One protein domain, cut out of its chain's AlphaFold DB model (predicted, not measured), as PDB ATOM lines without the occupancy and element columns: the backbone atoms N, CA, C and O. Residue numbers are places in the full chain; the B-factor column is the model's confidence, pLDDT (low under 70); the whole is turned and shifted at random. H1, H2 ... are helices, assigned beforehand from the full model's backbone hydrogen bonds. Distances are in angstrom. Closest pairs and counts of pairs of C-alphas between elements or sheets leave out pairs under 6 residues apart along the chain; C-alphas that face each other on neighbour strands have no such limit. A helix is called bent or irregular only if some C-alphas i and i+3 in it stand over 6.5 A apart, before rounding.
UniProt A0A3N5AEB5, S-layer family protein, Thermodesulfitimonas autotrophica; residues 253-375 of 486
ATOM      1  N   ASP A 253     -50.157  16.397 -11.177       92.62
ATOM      2  CA  ASP A 253     -50.757  15.071 -10.957       92.62
ATOM      3  C   ASP A 253     -51.037  14.794  -9.471       92.62
ATOM      4  O   ASP A 253     -51.879  13.961  -9.136       92.62
ATOM      5  N   PHE A 254     -50.327  15.461  -8.552       92.81
ATOM      6  CA  PHE A 254     -50.510  15.238  -7.123       92.81
ATOM      7  C   PHE A 254     -51.768  15.894  -6.548       92.81
ATOM      8  O   PHE A 254     -52.193  15.513  -5.455       92.81
ATOM      9  N   ASN A 255     -52.378  16.825  -7.283       92.44
ATOM     10  CA  ASN A 255     -53.681  17.397  -6.952       92.44
ATOM     11  C   ASN A 255     -54.846  16.475  -7.356       92.44
ATOM     12  O   ASN A 255     -55.956  16.631  -6.845       92.44
ATOM     13  N   ASP A 256     -54.608  15.495  -8.235       90.94
ATOM     14  CA  ASP A 256     -55.626  14.542  -8.676       90.94
ATOM     15  C   ASP A 256     -55.920  13.510  -7.564       90.94
ATOM     16  O   ASP A 256     -55.000  12.828  -7.098       90.94
ATOM     17  N   PRO A 257     -57.180  13.325  -7.126       89.38
ATOM     18  CA  PRO A 257     -57.525  12.329  -6.106       89.38
ATOM     19  C   PRO A 257     -57.184  10.882  -6.513       89.38
ATOM     20  O   PRO A 257     -57.002  10.030  -5.641       89.38
ATOM     21  N   THR A 258     -57.064  10.609  -7.813       89.94
ATOM     22  CA  THR A 258     -56.719   9.308  -8.398       89.94
ATOM     23  C   THR A 258     -55.242   8.974  -8.235       89.94
ATOM     24  O   THR A 258     -54.911   7.803  -8.062       89.94
ATOM     25  N   TYR A 259     -54.351   9.975  -8.243       90.88
ATOM     26  CA  TYR A 259     -52.895   9.761  -8.286       90.88
ATOM     27  C   TYR A 259     -52.119  10.453  -7.164       90.88
ATOM     28  O   TYR A 259     -50.986  10.056  -6.883       90.88
ATOM     29  N   GLY A 260     -52.703  11.419  -6.453       89.25
ATOM     30  CA  GLY A 260     -52.014  12.215  -5.432       89.25
ATOM     31  C   GLY A 260     -51.444  11.415  -4.267       89.25
ATOM     32  O   GLY A 260     -50.436  11.796  -3.663       89.25
ATOM     33  N   TRP A 261     -52.002  10.232  -4.008       90.69
ATOM     34  CA  TRP A 261     -51.465   9.283  -3.036       90.69
ATOM     35  C   TRP A 261     -50.056   8.773  -3.389       90.69
ATOM     36  O   TRP A 261     -49.314   8.379  -2.487       90.69
ATOM     37  N   SER A 262     -49.680   8.784  -4.672       93.88
ATOM     38  CA  SER A 262     -48.408   8.246  -5.165       93.88
ATOM     39  C   SER A 262     -47.223   9.194  -4.955       93.88
ATOM     40  O   SER A 262     -46.080   8.745  -5.009       93.88
ATOM     41  N   SER A 263     -47.464  10.467  -4.621       92.38
ATOM     42  CA  SER A 263     -46.430  11.488  -4.366       92.38
ATOM     43  C   SER A 263     -45.343  11.027  -3.388       92.38
ATOM     44  O   SER A 263     -44.152  11.215  -3.635       92.38
ATOM     45  N   ALA A 264     -45.744  10.329  -2.321       91.75
ATOM     46  CA  ALA A 264     -44.839   9.778  -1.312       91.75
ATOM     47  C   ALA A 264     -43.886   8.691  -1.849       91.75
ATOM     48  O   ALA A 264     -42.890   8.392  -1.199       91.75
ATOM     49  N   CYS A 265     -44.187   8.093  -3.004       93.75
ATOM     50  CA  CYS A 265     -43.355   7.088  -3.674       93.75
ATOM     51  C   CYS A 265     -42.630   7.670  -4.898       93.75
ATOM     52  O   CYS A 265     -41.475   7.331  -5.147       93.75
ATOM     53  N   VAL A 266     -43.294   8.565  -5.639       95.00
ATOM     54  CA  VAL A 266     -42.756   9.211  -6.843       95.00
ATOM     55  C   VAL A 266     -41.593  10.132  -6.497       95.00
ATOM     56  O   VAL A 266     -40.524   9.995  -7.088       95.00
ATOM     57  N   LEU A 267     -41.757  11.025  -5.514       92.44
ATOM     58  CA  LEU A 267     -40.727  12.015  -5.185       92.44
ATOM     59  C   LEU A 267     -39.402  11.385  -4.730       92.44
ATOM     60  O   LEU A 267     -38.373  11.796  -5.257       92.44
ATOM     61  N   PRO A 268     -39.374  10.371  -3.842       93.44
ATOM     62  CA  PRO A 268     -38.128   9.684  -3.503       93.44
ATOM     63  C   PRO A 268     -37.417   9.049  -4.700       93.44
ATOM     64  O   PRO A 268     -36.200   9.158  -4.827       93.44
ATOM     65  N   LEU A 269     -38.158   8.376  -5.587       94.75
ATOM     66  CA  LEU A 269     -37.555   7.727  -6.752       94.75
ATOM     67  C   LEU A 269     -37.055   8.756  -7.770       94.75
ATOM     68  O   LEU A 269     -35.974   8.580  -8.331       94.75
ATOM     69  N   TRP A 270     -37.799   9.842  -7.971       92.19
ATOM     70  CA  TRP A 270     -37.396  10.939  -8.848       92.19
ATOM     71  C   TRP A 270     -36.164  11.668  -8.303       92.19
ATOM     72  O   TRP A 270     -35.191  11.868  -9.025       92.19
ATOM     73  N   ALA A 271     -36.148  11.968  -7.001       91.19
ATOM     74  CA  ALA A 271     -35.014  12.589  -6.320       91.19
ATOM     75  C   ALA A 271     -33.714  11.800  -6.500       91.19
ATOM     76  O   ALA A 271     -32.643  12.383  -6.643       91.19
ATOM     77  N   LYS A 272     -33.818  10.467  -6.509       91.31
ATOM     78  CA  LYS A 272     -32.696   9.539  -6.683       91.31
ATOM     79  C   LYS A 272     -32.394   9.214  -8.152       91.31
ATOM     80  O   LYS A 272     -31.568   8.343  -8.405       91.31
ATOM     81  N   GLY A 273     -33.043   9.880  -9.112       88.88
ATOM     82  CA  GLY A 273     -32.811   9.673 -10.544       88.88
ATOM     83  C   GLY A 273     -33.212   8.279 -11.038       88.88
ATOM     84  O   GLY A 273     -32.598   7.747 -11.965       88.88
ATOM     85  N   LEU A 274     -34.192   7.643 -10.388       91.81
ATOM     86  CA  LEU A 274     -34.699   6.311 -10.747       91.81
ATOM     87  C   LEU A 274     -35.909   6.374 -11.683       91.81
ATOM     88  O   LEU A 274     -36.196   5.402 -12.377       91.81
ATOM     89  N   VAL A 275     -36.604   7.510 -11.692       92.62
ATOM     90  CA  VAL A 275     -37.735   7.826 -12.571       92.62
ATOM     91  C   VAL A 275     -37.598   9.274 -13.033       92.62
ATOM     92  O   VAL A 275     -37.011  10.088 -12.321       92.62
ATOM     93  N   GLU A 276     -38.152   9.608 -14.192       88.81
ATOM     94  CA  GLU A 276     -38.123  10.968 -14.747       88.81
ATOM     95  C   GLU A 276     -39.511  11.426 -15.204       88.81
ATOM     96  O   GLU A 276     -40.464  10.648 -15.224       88.81
ATOM     97  N   VAL A 277     -39.661  12.701 -15.542       88.75
ATOM     98  CA  VAL A 277     -40.920  13.225 -16.086       88.75
ATOM     99  C   VAL A 277     -41.083  12.719 -17.516       88.75
ATOM    100  O   VAL A 277     -40.171  12.907 -18.312       88.75
ATOM    101  N   LEU A 278     -42.226  12.117 -17.854       87.81
ATOM    102  CA  LEU A 278     -42.513  11.649 -19.217       87.81
ATOM    103  C   LEU A 278     -43.869  12.172 -19.715       87.81
ATOM    104  O   LEU A 278     -44.779  12.298 -18.892       87.81
ATOM    105  N   PRO A 279     -44.034  12.451 -21.024       87.06
ATOM    106  CA  PRO A 279     -42.973  12.482 -22.033       87.06
ATOM    107  C   PRO A 279     -41.968  13.615 -21.771       87.06
ATOM    108  O   PRO A 279     -42.305  14.632 -21.159       87.06
ATOM    109  N   LEU A 280     -40.723  13.432 -22.216       81.69
ATOM    110  CA  LEU A 280     -39.692  14.461 -22.133       81.69
ATOM    111  C   LEU A 280     -40.113  15.737 -22.868       81.69
ATOM    112  O   LEU A 280     -40.804  15.696 -23.885       81.69
ATOM    113  N   GLY A 281     -39.668  16.881 -22.343       73.44
ATOM    114  CA  GLY A 281     -39.929  18.198 -22.932       73.44
ATOM    115  C   GLY A 281     -41.326  18.760 -22.659       73.44
ATOM    116  O   GLY A 281     -41.632  19.856 -23.121       73.44
ATOM    117  N   ARG A 282     -42.170  18.060 -21.889       80.19
ATOM    118  CA  ARG A 282     -43.481  18.591 -21.500       80.19
ATOM    119  C   ARG A 282     -43.351  19.826 -20.599       80.19
ATOM    120  O   ARG A 282     -42.532  19.861 -19.681       80.19
ATOM    121  N   THR A 283     -44.185  20.833 -20.855       82.25
ATOM    122  CA  THR A 283     -44.172  22.139 -20.161       82.25
ATOM    123  C   THR A 283     -45.349  22.330 -19.204       82.25
ATOM    124  O   THR A 283     -45.466  23.371 -18.568       82.25
ATOM    125  N   ASP A 284     -46.228  21.338 -19.102       85.12
ATOM    126  CA  ASP A 284     -47.501  21.377 -18.372       85.12
ATOM    127  C   ASP A 284     -47.362  21.115 -16.857       85.12
ATOM    128  O   ASP A 284     -48.354  21.112 -16.140       85.12
ATOM    129  N   ASN A 285     -46.137  20.919 -16.356       88.00
ATOM    130  CA  ASN A 285     -45.827  20.569 -14.962       88.00
ATOM    131  C   ASN A 285     -46.488  19.264 -14.460       88.00
ATOM    132  O   ASN A 285     -46.589  19.034 -13.250       88.00
ATOM    133  N   TYR A 286     -46.872  18.377 -15.379       91.19
ATOM    134  CA  TYR A 286     -47.274  17.015 -15.047       91.19
ATOM    135  C   TYR A 286     -46.064  16.074 -15.058       91.19
ATOM    136  O   TYR A 286     -45.102  16.266 -15.798       91.19
ATOM    137  N   PHE A 287     -46.113  15.029 -14.240       91.75
ATOM    138  CA  PHE A 287     -45.156  13.928 -14.223       91.75
ATOM    139  C   PHE A 287     -45.534  12.823 -15.224       91.75
ATOM    140  O   PHE A 287     -44.660  12.085 -15.682       91.75
ATOM    141  N   GLY A 288     -46.824  12.696 -15.569       92.94
ATOM    142  CA  GLY A 288     -47.338  11.679 -16.493       92.94
ATOM    143  C   GLY A 288     -47.826  10.405 -15.800       92.94
ATOM    144  O   GLY A 288     -47.682   9.309 -16.342       92.94
ATOM    145  N   LEU A 289     -48.388  10.530 -14.595       94.94
ATOM    146  CA  LEU A 289     -48.728   9.401 -13.718       94.94
ATOM    147  C   LEU A 289     -49.878   8.523 -14.223       94.94
ATOM    148  O   LEU A 289     -49.914   7.335 -13.899       94.94
ATOM    149  N   ALA A 290     -50.781   9.097 -15.018       93.06
ATOM    150  CA  ALA A 290     -51.965   8.421 -15.548       93.06
ATOM    151  C   ALA A 290     -51.678   7.481 -16.730       93.06
ATOM    152  O   ALA A 290     -52.542   6.700 -17.117       93.06
ATOM    153  N   THR A 291     -50.495   7.573 -17.339       92.44
ATOM    154  CA  THR A 291     -50.156   6.767 -18.518       92.44
ATOM    155  C   THR A 291     -49.894   5.314 -18.136       92.44
ATOM    156  O   THR A 291     -49.305   5.042 -17.091       92.44
ATOM    157  N   ASP A 292     -50.308   4.368 -18.978       95.50
ATOM    158  CA  ASP A 292     -49.973   2.958 -18.768       95.50
ATOM    159  C   ASP A 292     -48.471   2.741 -18.963       95.50
ATOM    160  O   ASP A 292     -47.926   3.040 -20.037       95.50
ATOM    161  N   VAL A 293     -47.824   2.167 -17.948       96.00
ATOM    162  CA  VAL A 293     -46.394   1.870 -17.978       96.00
ATOM    163  C   VAL A 293     -46.108   0.783 -19.010       96.00
ATOM    164  O   VAL A 293     -46.823  -0.222 -19.101       96.00
ATOM    165  N   ASN A 294     -45.037   0.957 -19.779       94.50
ATOM    166  CA  ASN A 294     -44.546  -0.092 -20.666       94.50
ATOM    167  C   ASN A 294     -43.479  -0.964 -19.980       94.50
ATOM    168  O   ASN A 294     -42.885  -0.603 -18.957       94.50
ATOM    169  N   ARG A 295     -43.244  -2.151 -20.548       94.94
ATOM    170  CA  ARG A 295     -42.277  -3.128 -20.025       94.94
ATOM    171  C   ARG A 295     -40.859  -2.561 -19.958       94.94
ATOM    172  O   ARG A 295     -40.151  -2.839 -18.990       94.94
ATOM    173  N   LEU A 296     -40.454  -1.768 -20.953       93.12
ATOM    174  CA  LEU A 296     -39.135  -1.135 -21.002       93.12
ATOM    175  C   LEU A 296     -38.901  -0.202 -19.814       93.12
ATOM    176  O   LEU A 296     -37.879  -0.313 -19.134       93.12
ATOM    177  N   GLU A 297     -39.839   0.699 -19.545       94.31
ATOM    178  CA  GLU A 297     -39.711   1.654 -18.456       94.31
ATOM    179  C   GLU A 297     -39.677   0.926 -17.112       94.31
ATOM    180  O   GLU A 297     -38.791   1.178 -16.299       94.31
ATOM    181  N   PHE A 298     -40.567  -0.046 -16.898       96.88
ATOM    182  CA  PHE A 298     -40.584  -0.802 -15.647       96.88
ATOM    183  C   PHE A 298     -39.283  -1.589 -15.418       96.88
ATOM    184  O   PHE A 298     -38.727  -1.564 -14.319       96.88
ATOM    185  N   ALA A 299     -38.739  -2.239 -16.453       96.44
ATOM    186  CA  ALA A 299     -37.441  -2.909 -16.368       96.44
ATOM    187  C   ALA A 299     -36.307  -1.916 -16.055       96.44
ATOM    188  O   ALA A 299     -35.444  -2.201 -15.223       96.44
ATOM    189  N   THR A 300     -36.350  -0.731 -16.665       95.06
ATOM    190  CA  THR A 300     -35.382   0.347 -16.439       95.06
ATOM    191  C   THR A 300     -35.415   0.835 -14.989       95.06
ATOM    192  O   THR A 300     -34.366   0.904 -14.347       95.06
ATOM    193  N   MET A 301     -36.609   1.080 -14.433       96.06
ATOM    194  CA  MET A 301     -36.789   1.453 -13.024       96.06
ATOM    195  C   MET A 301     -36.160   0.420 -12.078       96.06
ATOM    196  O   MET A 301     -35.467   0.781 -11.124       96.06
ATOM    197  N   LEU A 302     -36.371  -0.873 -12.350       96.94
ATOM    198  CA  LEU A 302     -35.838  -1.959 -11.530       96.94
ATOM    199  C   LEU A 302     -34.316  -2.062 -11.629       96.94
ATOM    200  O   LEU A 302     -33.653  -2.134 -10.597       96.94
ATOM    201  N   VAL A 303     -33.746  -2.028 -12.836       96.06
ATOM    202  CA  VAL A 303     -32.287  -2.092 -13.037       96.06
ATOM    203  C   VAL A 303     -31.586  -0.930 -12.342       96.06
ATOM    204  O   VAL A 303     -30.629  -1.155 -11.596       96.06
ATOM    205  N   ARG A 304     -32.100   0.295 -12.520       93.00
ATOM    206  CA  ARG A 304     -31.553   1.490 -11.864       93.00
ATOM    207  C   ARG A 304     -31.679   1.396 -10.350       93.00
ATOM    208  O   ARG A 304     -30.693   1.590  -9.648       93.00
ATOM    209  N   GLY A 305     -32.861   1.053  -9.836       92.88
ATOM    210  CA  GLY A 305     -33.088   1.004  -8.390       92.88
ATOM    211  C   GLY A 305     -32.299  -0.103  -7.685       92.88
ATOM    212  O   GLY A 305     -31.863   0.071  -6.547       92.88
ATOM    213  N   LEU A 306     -32.052  -1.230  -8.358       92.88
ATOM    214  CA  LEU A 306     -31.210  -2.306  -7.822       92.88
ATOM    215  C   LEU A 306     -29.715  -1.947  -7.859       92.88
ATOM    216  O   LEU A 306     -28.939  -2.505  -7.069       92.88
ATOM    217  N   GLY A 307     -29.336  -0.980  -8.700       89.06
ATOM    218  CA  GLY A 307     -27.970  -0.493  -8.860       89.06
ATOM    219  C   GLY A 307     -27.092  -1.452  -9.656       89.06
ATOM    220  O   GLY A 307     -25.914  -1.605  -9.332       89.06
ATOM    221  N   TYR A 308     -27.660  -2.150 -10.644       89.75
ATOM    222  CA  TYR A 308     -26.872  -3.027 -11.505       89.75
ATOM    223  C   TYR A 308     -26.024  -2.205 -12.483       89.75
ATOM    224  O   TYR A 308     -26.551  -1.280 -13.106       89.75
ATOM    225  N   PRO A 309     -24.733  -2.544 -12.661       86.81
ATOM    226  CA  PRO A 309     -23.946  -1.965 -13.738       86.81
ATOM    227  C   PRO A 309     -24.554  -2.390 -15.071       86.81
ATOM    228  O   PRO A 309     -24.871  -3.568 -15.267       86.81
ATOM    229  N   LEU A 310     -24.717  -1.434 -15.983       90.88
ATOM    230  CA  LEU A 310     -25.251  -1.746 -17.297       90.88
ATOM    231  C   LEU A 310     -24.287  -2.638 -18.065       90.88
ATOM    232  O   LEU A 310     -23.073  -2.431 -18.076       90.88
ATOM    233  N   THR A 311     -24.849  -3.626 -18.747       91.38
ATOM    234  CA  THR A 311     -24.102  -4.418 -19.713       91.38
ATOM    235  C   THR A 311     -23.617  -3.529 -20.852       91.38
ATOM    236  O   THR A 311     -24.272  -2.545 -21.202       91.38
ATOM    237  N   LYS A 312     -22.509  -3.910 -21.494       90.31
ATOM    238  CA  LYS A 312     -22.106  -3.299 -22.766       90.31
ATOM    239  C   LYS A 312     -23.266  -3.386 -23.768       90.31
ATOM    240  O   LYS A 312     -23.969  -4.399 -23.799       90.31
ATOM    241  N   ALA A 313     -23.462  -2.329 -24.557       89.00
ATOM    242  CA  ALA A 313     -24.407  -2.351 -25.665       89.00
ATOM    243  C   ALA A 313     -24.052  -3.503 -26.631       89.00
ATOM    244  O   ALA A 313     -22.877  -3.613 -27.005       89.00
ATOM    245  N   PRO A 314     -25.016  -4.364 -27.006       89.50
ATOM    246  CA  PRO A 314     -24.772  -5.425 -27.977       89.50
ATOM    247  C   PRO A 314     -24.340  -4.834 -29.323       89.50
ATOM    248  O   PRO A 314     -24.951  -3.884 -29.808       89.50
ATOM    249  N   ALA A 315     -23.300  -5.396 -29.939       90.25
ATOM    250  CA  ALA A 315     -22.824  -4.955 -31.251       90.25
ATOM    251  C   ALA A 315     -23.581  -5.616 -32.416       90.25
ATOM    252  O   ALA A 315     -23.516  -5.139 -33.548       90.25
ATOM    253  N   SER A 316     -24.288  -6.718 -32.151       89.00
ATOM    254  CA  SER A 316     -25.048  -7.471 -33.148       89.00
ATOM    255  C   SER A 316     -26.268  -8.162 -32.538       89.00
ATOM    256  O   SER A 316     -26.370  -8.334 -31.324       89.00
ATOM    257  N   GLU A 317     -27.164  -8.644 -33.400       85.75
ATOM    258  CA  GLU A 317     -28.333  -9.443 -33.013       85.75
ATOM    259  C   GLU A 317     -27.969 -10.762 -32.303       85.75
ATOM    260  O   GLU A 317     -28.753 -11.273 -31.512       85.75
ATOM    261  N   SER A 318     -26.766 -11.297 -32.528       87.94
ATOM    262  CA  SER A 318     -26.307 -12.515 -31.845       87.94
ATOM    263  C   SER A 318     -25.883 -12.287 -30.387       87.94
ATOM    264  O   SER A 318     -25.797 -13.240 -29.617       87.94
ATOM    265  N   GLU A 319     -25.626 -11.032 -30.000       88.94
ATOM    266  CA  GLU A 319     -25.186 -10.662 -28.649       88.94
ATOM    267  C   GLU A 319     -26.344 -10.263 -27.716       88.94
ATOM    268  O   GLU A 319     -26.138 -10.167 -26.502       88.94
ATOM    269  N   GLN A 320     -27.540 -10.010 -28.258       87.81
ATOM    270  CA  GLN A 320     -28.734  -9.656 -27.481       87.81
ATOM    271  C   GLN A 320     -29.489 -10.907 -27.011       87.81
ATOM    272  O   GLN A 320     -29.530 -11.935 -27.685       87.81
ATOM    273  N   VAL A 321     -30.108 -10.815 -25.837       91.00
ATOM    274  CA  VAL A 321     -30.955 -11.868 -25.269       91.00
ATOM    275  C   VAL A 321     -32.291 -11.959 -26.008       91.00
ATOM    276  O   VAL A 321     -32.820 -13.061 -26.169       91.00
ATOM    277  N   PHE A 322     -32.834 -10.825 -26.458       91.69
ATOM    278  CA  PHE A 322     -34.128 -10.763 -27.141       91.69
ATOM    279  C   PHE A 322     -34.006 -10.237 -28.567       91.69
ATOM    280  O   PHE A 322     -33.197  -9.355 -28.840       91.69
ATOM    281  N   THR A 323     -34.834 -10.753 -29.471       88.31
ATOM    282  CA  THR A 323     -34.788 -10.460 -30.915       88.31
ATOM    283  C   THR A 323     -35.824  -9.415 -31.344       88.31
ATOM    284  O   THR A 323     -36.462  -9.550 -32.386       88.31
ATOM    285  N   ASP A 324     -36.046  -8.389 -30.520       87.88
ATOM    286  CA  ASP A 324     -37.045  -7.346 -30.778       87.88
ATOM    287  C   ASP A 324     -36.665  -6.391 -31.924       87.88
ATOM    288  O   ASP A 324     -35.511  -6.282 -32.363       87.88
ATOM    289  N   THR A 325     -37.658  -5.616 -32.363       80.75
ATOM    290  CA  THR A 325     -37.496  -4.463 -33.253       80.75
ATOM    291  C   THR A 325     -38.315  -3.273 -32.748       80.75
ATOM    292  O   THR A 325     -39.404  -3.440 -32.200       80.75
ATOM    293  N   PHE A 326     -37.812  -2.058 -32.958       78.88
ATOM    294  CA  PHE A 326     -38.558  -0.812 -32.799       78.88
ATOM    295  C   PHE A 326     -38.953  -0.299 -34.182       78.88
ATOM    296  O   PHE A 326     -38.157   0.319 -34.889       78.88
ATOM    297  N   GLY A 327     -40.173  -0.630 -34.609       80.44
ATOM    298  CA  GLY A 327     -40.577  -0.437 -36.000       80.44
ATOM    299  C   GLY A 327     -39.659  -1.236 -36.929       80.44
ATOM    300  O   GLY A 327     -39.607  -2.462 -36.844       80.44
ATOM    301  N   THR A 328     -38.912  -0.539 -37.783       81.75
ATOM    302  CA  THR A 328     -37.931  -1.132 -38.706       81.75
ATOM    303  C   THR A 328     -36.513  -1.221 -38.129       81.75
ATOM    304  O   THR A 328     -35.656  -1.870 -38.728       81.75
ATOM    305  N   VAL A 329     -36.250  -0.608 -36.970       85.19
ATOM    306  CA  VAL A 329     -34.926  -0.579 -36.335       85.19
ATOM    307  C   VAL A 329     -34.741  -1.820 -35.465       85.19
ATOM    308  O   VAL A 329     -35.616  -2.182 -34.676       85.19
ATOM    309  N   ARG A 330     -33.596  -2.502 -35.585       85.81
ATOM    310  CA  ARG A 330     -33.270  -3.643 -34.712       85.81
ATOM    311  C   ARG A 330     -33.047  -3.170 -33.278       85.81
ATOM    312  O   ARG A 330     -32.463  -2.113 -33.064       85.81
ATOM    313  N   PHE A 331     -33.457  -3.972 -32.297       85.12
ATOM    314  CA  PHE A 331     -33.408  -3.581 -30.886       85.12
ATOM    315  C   PHE A 331     -32.016  -3.130 -30.412       85.12
ATOM    316  O   PHE A 331     -31.904  -2.075 -29.794       85.12
ATOM    317  N   TYR A 332     -30.949  -3.846 -30.785       84.25
ATOM    318  CA  TYR A 332     -29.572  -3.449 -30.458       84.25
ATOM    319  C   TYR A 332     -29.097  -2.134 -31.104       84.25
ATOM    320  O   TYR A 332     -28.159  -1.519 -30.604       84.25
ATOM    321  N   GLN A 333     -29.721  -1.699 -32.202       86.38
ATOM    322  CA  GLN A 333     -29.377  -0.454 -32.903       86.38
ATOM    323  C   GLN A 333     -30.195   0.740 -32.412       86.38
ATOM    324  O   GLN A 333     -29.849   1.882 -32.716       86.38
ATOM    325  N   ALA A 334     -31.281   0.478 -31.688       82.81
ATOM    326  CA  ALA A 334     -32.232   1.501 -31.324       82.81
ATOM    327  C   ALA A 334     -31.648   2.478 -30.312       82.81
ATOM    328  O   ALA A 334     -31.129   2.117 -29.250       82.81
ATOM    329  N   ARG A 335     -31.773   3.748 -30.660       79.88
ATOM    330  CA  ARG A 335     -31.434   4.880 -29.818       79.88
ATOM    331  C   ARG A 335     -32.679   5.326 -29.062       79.88
ATOM    332  O   ARG A 335     -33.794   5.018 -29.475       79.88
ATOM    333  N   PRO A 336     -32.527   6.106 -27.982       74.44
ATOM    334  CA  PRO A 336     -33.677   6.599 -27.228       74.44
ATOM    335  C   PRO A 336     -34.699   7.362 -28.093       74.44
ATOM    336  O   PRO A 336     -35.895   7.258 -27.857       74.44
ATOM    337  N   ALA A 337     -34.242   8.064 -29.139       74.56
ATOM    338  CA  ALA A 337     -35.107   8.770 -30.088       74.56
ATOM    339  C   ALA A 337     -35.983   7.845 -30.959       74.56
ATOM    340  O   ALA A 337     -37.001   8.298 -31.476       74.56
ATOM    341  N   ASP A 338     -35.613   6.569 -31.101       79.25
ATOM    342  CA  ASP A 338     -36.360   5.572 -31.880       79.25
ATOM    343  C   ASP A 338     -37.495   4.929 -31.059       79.25
ATOM    344  O   ASP A 338     -38.255   4.097 -31.560       79.25
ATOM    345  N   ILE A 339     -37.608   5.284 -29.774       77.56
ATOM    346  CA  ILE A 339     -38.553   4.673 -28.844       77.56
ATOM    347  C   ILE A 339     -39.756   5.578 -28.663       77.56
ATOM    348  O   ILE A 339     -39.607   6.669 -28.125       77.56
ATOM    349  N   ASP A 340     -40.928   5.072 -29.072       80.69
ATOM    350  CA  ASP A 340     -42.274   5.613 -28.820       80.69
ATOM    351  C   ASP A 340     -42.258   7.077 -28.356       80.69
ATOM    352  O   ASP A 340     -42.374   7.386 -27.165       80.69
ATOM    353  N   SER A 341     -42.058   7.987 -29.314       78.25
ATOM    354  CA  SER A 341     -41.899   9.415 -29.037       78.25
ATOM    355  C   SER A 341     -43.149  10.035 -28.412       78.25
ATOM    356  O   SER A 341     -43.053  11.088 -27.786       78.25
ATOM    357  N   ALA A 342     -44.315   9.395 -28.559       82.56
ATOM    358  CA  ALA A 342     -45.544   9.814 -27.894       82.56
ATOM    359  C   ALA A 342     -45.500   9.513 -26.386       82.56
ATOM    360  O   ALA A 342     -46.032  10.287 -25.592       82.56
ATOM    361  N   TYR A 343     -44.841   8.421 -25.987       85.88
ATOM    362  CA  TYR A 343     -44.678   8.039 -24.585       85.88
ATOM    363  C   TYR A 343     -43.458   8.682 -23.921       85.88
ATOM    364  O   TYR A 343     -43.567   9.281 -22.852       85.88
ATOM    365  N   PHE A 344     -42.284   8.555 -24.540       82.25
ATOM    366  CA  PHE A 344     -41.027   9.006 -23.948       82.25
ATOM    367  C   PHE A 344     -40.700  10.469 -24.261       82.25
ATOM    368  O   PHE A 344     -39.875  11.057 -23.565       82.25
ATOM    369  N   GLY A 345     -41.375  11.080 -25.236       77.81
ATOM    370  CA  GLY A 345     -41.115  12.438 -25.712       77.81
ATOM    371  C   GLY A 345     -40.096  12.489 -26.847       77.81
ATOM    372  O   GLY A 345     -39.250  11.609 -27.005       77.81
ATOM    373  N   SER A 346     -40.181  13.538 -27.662       70.31
ATOM    374  CA  SER A 346     -39.216  13.803 -28.731       70.31
ATOM    375  C   SER A 346     -37.945  14.467 -28.183       70.31
ATOM    376  O   SER A 346     -38.023  15.250 -27.239       70.31
ATOM    377  N   GLY A 347     -36.791  14.232 -28.819       62.38
ATOM    378  CA  GLY A 347     -35.586  15.042 -28.584       62.38
ATOM    379  C   GLY A 347     -34.522  14.463 -27.648       62.38
ATOM    380  O   GLY A 347     -33.624  15.208 -27.270       62.38
ATOM    381  N   TYR A 348     -34.532  13.162 -27.325       67.62
ATOM    382  CA  TYR A 348     -33.465  12.537 -26.512       67.62
ATOM    383  C   TYR A 348     -32.037  12.805 -27.026       67.62
ATOM    384  O   TYR A 348     -31.091  12.820 -26.246       67.62
ATOM    385  N   SER A 349     -31.855  13.021 -28.330       53.94
ATOM    386  CA  SER A 349     -30.553  13.309 -28.946       53.94
ATOM    387  C   SER A 349     -30.120  14.779 -28.866       53.94
ATOM    388  O   SER A 349     -28.989  15.086 -29.229       53.94
ATOM    389  N   SER A 350     -31.005  15.690 -28.453       53.03
ATOM    390  CA  SER A 350     -30.790  17.147 -28.471       53.03
ATOM    391  C   SER A 350     -30.797  17.790 -27.084       53.03
ATOM    392  O   SER A 350     -30.719  19.014 -26.980       53.03
ATOM    393  N   VAL A 351     -30.922  17.002 -26.014       53.06
ATOM    394  CA  VAL A 351     -31.049  17.560 -24.667       53.06
ATOM    395  C   VAL A 351     -29.680  17.921 -24.098       53.06
ATOM    396  O   VAL A 351     -28.947  17.082 -23.582       53.06
ATOM    397  N   SER A 352     -29.328  19.200 -24.219       48.44
ATOM    398  CA  SER A 352     -28.209  19.809 -23.503       48.44
ATOM    399  C   SER A 352     -28.726  20.367 -22.178       48.44
ATOM    400  O   SER A 352     -29.509  21.314 -22.177       48.44
ATOM    401  N   GLY A 353     -28.280  19.794 -21.058       52.59
ATOM    402  CA  GLY A 353     -28.652  20.229 -19.707       52.59
ATOM    403  C   GLY A 353     -29.835  19.449 -19.127       52.59
ATOM    404  O   GLY A 353     -30.989  19.701 -19.455       52.59
ATOM    405  N   GLY A 354     -29.533  18.497 -18.243       59.50
ATOM    406  CA  GLY A 354     -30.500  17.649 -17.539       59.50
ATOM    407  C   GLY A 354     -29.917  16.266 -17.231       59.50
ATOM    408  O   GLY A 354     -28.980  15.828 -17.895       59.50
ATOM    409  N   VAL A 355     -30.445  15.586 -16.208       67.00
ATOM    410  CA  VAL A 355     -30.081  14.195 -15.883       67.00
ATOM    411  C   VAL A 355     -31.181  13.286 -16.413       67.00
ATOM    412  O   VAL A 355     -32.232  13.167 -15.785       67.00
ATOM    413  N   TYR A 356     -30.938  12.675 -17.571       78.81
ATOM    414  CA  TYR A 356     -31.886  11.778 -18.235       78.81
ATOM    415  C   TYR A 356     -31.580  10.322 -17.922       78.81
ATOM    416  O   TYR A 356     -30.440   9.952 -17.624       78.81
ATOM    417  N   ILE A 357     -32.608   9.475 -17.970       85.81
ATOM    418  CA  ILE A 357     -32.401   8.038 -17.775       85.81
ATOM    419  C   ILE A 357     -31.709   7.415 -18.986       85.81
ATOM    420  O   ILE A 357     -30.836   6.564 -18.803       85.81
ATOM    421  N   PHE A 358     -32.089   7.842 -20.192       85.06
ATOM    422  CA  PHE A 358     -31.489   7.386 -21.439       85.06
ATOM    423  C   PHE A 358     -30.669   8.496 -22.098       85.06
ATOM    424  O   PHE A 358     -31.133   9.628 -22.224       85.06
ATOM    425  N   ASP A 359     -29.472   8.150 -22.564       78.69
ATOM    426  CA  ASP A 359     -28.566   9.050 -23.284       78.69
ATOM    427  C   ASP A 359     -27.662   8.254 -24.253       78.69
ATOM    428  O   ASP A 359     -27.889   7.067 -24.497       78.69
ATOM    429  N   ALA A 360     -26.642   8.897 -24.832       75.75
ATOM    430  CA  ALA A 360     -25.701   8.252 -25.758       75.75
ATOM    431  C   ALA A 360     -24.881   7.098 -25.136       75.75
ATOM    432  O   ALA A 360     -24.398   6.233 -25.862       75.75
ATOM    433  N   ASN A 361     -24.729   7.088 -23.813       78.25
ATOM    434  CA  ASN A 361     -23.970   6.107 -23.037       78.25
ATOM    435  C   ASN A 361     -24.873   5.100 -22.295       78.25
ATOM    436  O   ASN A 361     -24.398   4.041 -21.879       78.25
ATOM    437  N   HIS A 362     -26.158   5.419 -22.129       83.94
ATOM    438  CA  HIS A 362     -27.156   4.621 -21.421       83.94
ATOM    439  C   HIS A 362     -28.321   4.285 -22.352       83.94
ATOM    440  O   HIS A 362     -29.370   4.934 -22.348       83.94
ATOM    441  N   LEU A 363     -28.135   3.244 -23.165       87.81
ATOM    442  CA  LEU A 363     -29.126   2.843 -24.154       87.81
ATOM    443  C   LEU A 363     -30.231   1.961 -23.542       87.81
ATOM    444  O   LEU A 363     -29.954   1.086 -22.716       87.81
ATOM    445  N   PRO A 364     -31.478   2.093 -24.015       87.62
ATOM    446  CA  PRO A 364     -32.619   1.259 -23.630       87.62
ATOM    447  C   PRO A 364     -32.346  -0.250 -23.704       87.62
ATOM    448  O   PRO A 364     -32.695  -0.990 -22.782       87.62
ATOM    449  N   VAL A 365     -31.647  -0.705 -24.750       90.31
ATOM    450  CA  VAL A 365     -31.245  -2.114 -24.890       90.31
ATOM    451  C   VAL A 365     -30.360  -2.576 -23.733       90.31
ATOM    452  O   VAL A 365     -30.553  -3.673 -23.222       90.31
ATOM    453  N   GLN A 366     -29.448  -1.738 -23.234       93.00
ATOM    454  CA  GLN A 366     -28.565  -2.114 -22.128       93.00
ATOM    455  C   GLN A 366     -29.351  -2.364 -20.841       93.00
ATOM    456  O   GLN A 366     -29.021  -3.291 -20.104       93.00
ATOM    457  N   TYR A 367     -30.405  -1.589 -20.575       93.81
ATOM    458  CA  TYR A 367     -31.278  -1.823 -19.424       93.81
ATOM    459  C   TYR A 367     -32.002  -3.164 -19.532       93.81
ATOM    460  O   TYR A 367     -32.013  -3.935 -18.573       93.81
ATOM    461  N   VAL A 368     -32.553  -3.483 -20.701       93.81
ATOM    462  CA  VAL A 368     -33.266  -4.747 -20.923       93.81
ATOM    463  C   VAL A 368     -32.317  -5.947 -20.858       93.81
ATOM    464  O   VAL A 368     -32.606  -6.912 -20.154       93.81
ATOM    465  N   GLU A 369     -31.150  -5.864 -21.496       93.69
ATOM    466  CA  GLU A 369     -30.099  -6.887 -21.431       93.69
ATOM    467  C   GLU A 369     -29.628  -7.127 -19.995       93.69
ATOM    468  O   GLU A 369     -29.514  -8.266 -19.539       93.69
ATOM    469  N   THR A 370     -29.405  -6.044 -19.247       95.94
ATOM    470  CA  THR A 370     -29.028  -6.119 -17.833       95.94
ATOM    471  C   THR A 370     -30.130  -6.787 -17.021       95.94
ATOM    472  O   THR A 370     -29.844  -7.671 -16.212       95.94
ATOM    473  N   ALA A 371     -31.393  -6.421 -17.247       96.56
ATOM    474  CA  ALA A 371     -32.521  -7.014 -16.546       96.56
ATOM    475  C   ALA A 371     -32.662  -8.516 -16.844       96.56
ATOM    476  O   ALA A 371     -32.867  -9.308 -15.923       96.56
ATOM    477  N   ALA A 372     -32.512  -8.920 -18.104       95.25
ATOM    478  CA  ALA A 372     -32.621 -10.312 -18.521       95.25
ATOM    479  C   ALA A 372     -31.481 -11.171 -17.963       95.25
ATOM    480  O   ALA A 372     -31.726 -12.216 -17.363       95.25
ATOM    481  N   ARG A 373     -30.233 -10.698 -18.079       95.12
ATOM    482  CA  ARG A 373     -29.045 -11.415 -17.587       95.12
ATOM    483  C   ARG A 373     -29.008 -11.538 -16.062       95.12
ATOM    484  O   ARG A 373     -28.410 -12.476 -15.550       95.12
ATOM    485  N   ASN A 374     -29.680 -10.637 -15.341       95.81
ATOM    486  CA  ASN A 374     -29.869 -10.730 -13.890       95.81
ATOM    487  C   ASN A 374     -31.171 -11.455 -13.484       95.81
ATOM    488  O   ASN A 374     -31.513 -11.472 -12.304       95.81
ATOM    489  N   GLY A 375     -31.915 -12.040 -14.430       94.38
ATOM    490  CA  GLY A 375     -33.128 -12.815 -14.147       94.38
ATOM    491  C   GLY A 375     -34.324 -11.995 -13.643       94.38
ATOM    492  O   GLY A 375     -35.277 -12.561 -13.107       94.38
TER     493      GLY A 375
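This is residues 253 to 375 of the 486 residues of the protein "S-layer family protein" of Thermodesulfitimonas autotrophica (UniProt A0A3N5AEB5). Little regular structure: one steeply crossed helix pair, H2 and H4, lies along one side of an elongated body made mostly of long loops, with H1 toward one end of the long axis and the loop at Ser 318 at the other. The 123 printed residues hold H1, H2, H3 and H4 in order and no named strand; the class is all helix, with 38 residues in named elements. The whole is compact, with a radius of gyration of the C-alphas of 15.0 A, and elongated, spanning 48 by 29 by 26 A.

H1, residues 260 to 271, is only just apart from H2, residues 295 to 306, at 8.2 A between closest C-alphas. H3, residues 341 to 344, touches no helix. H2 and H4, residues 364 to 373, touch; their closest C-alphas, of Thr 300 and Tyr 367, are 5.5 A apart. They run the same way at a steep tilt of 67 degrees, only just short of about perpendicular. Every O i to N i+4 pair is within hydrogen-bond range in H2 and H4, 4 of 8 in H1; H3 is too short for one.

H1 begins at C-alpha 260 (-52.014, 12.215, -5.432), spans 17.0 A and is irregular, but only just: C-alphas 261 and 264 are 6.9 A apart. H2 spans 16.5 A. H4 spans 14.5 A, ending at C-alpha 373 (-29.045, -11.415, -17.587).

The printed part has no cut. The three links are long, with 23, 34 and 19 residues. Residues 347 to 355 are under pLDDT 70.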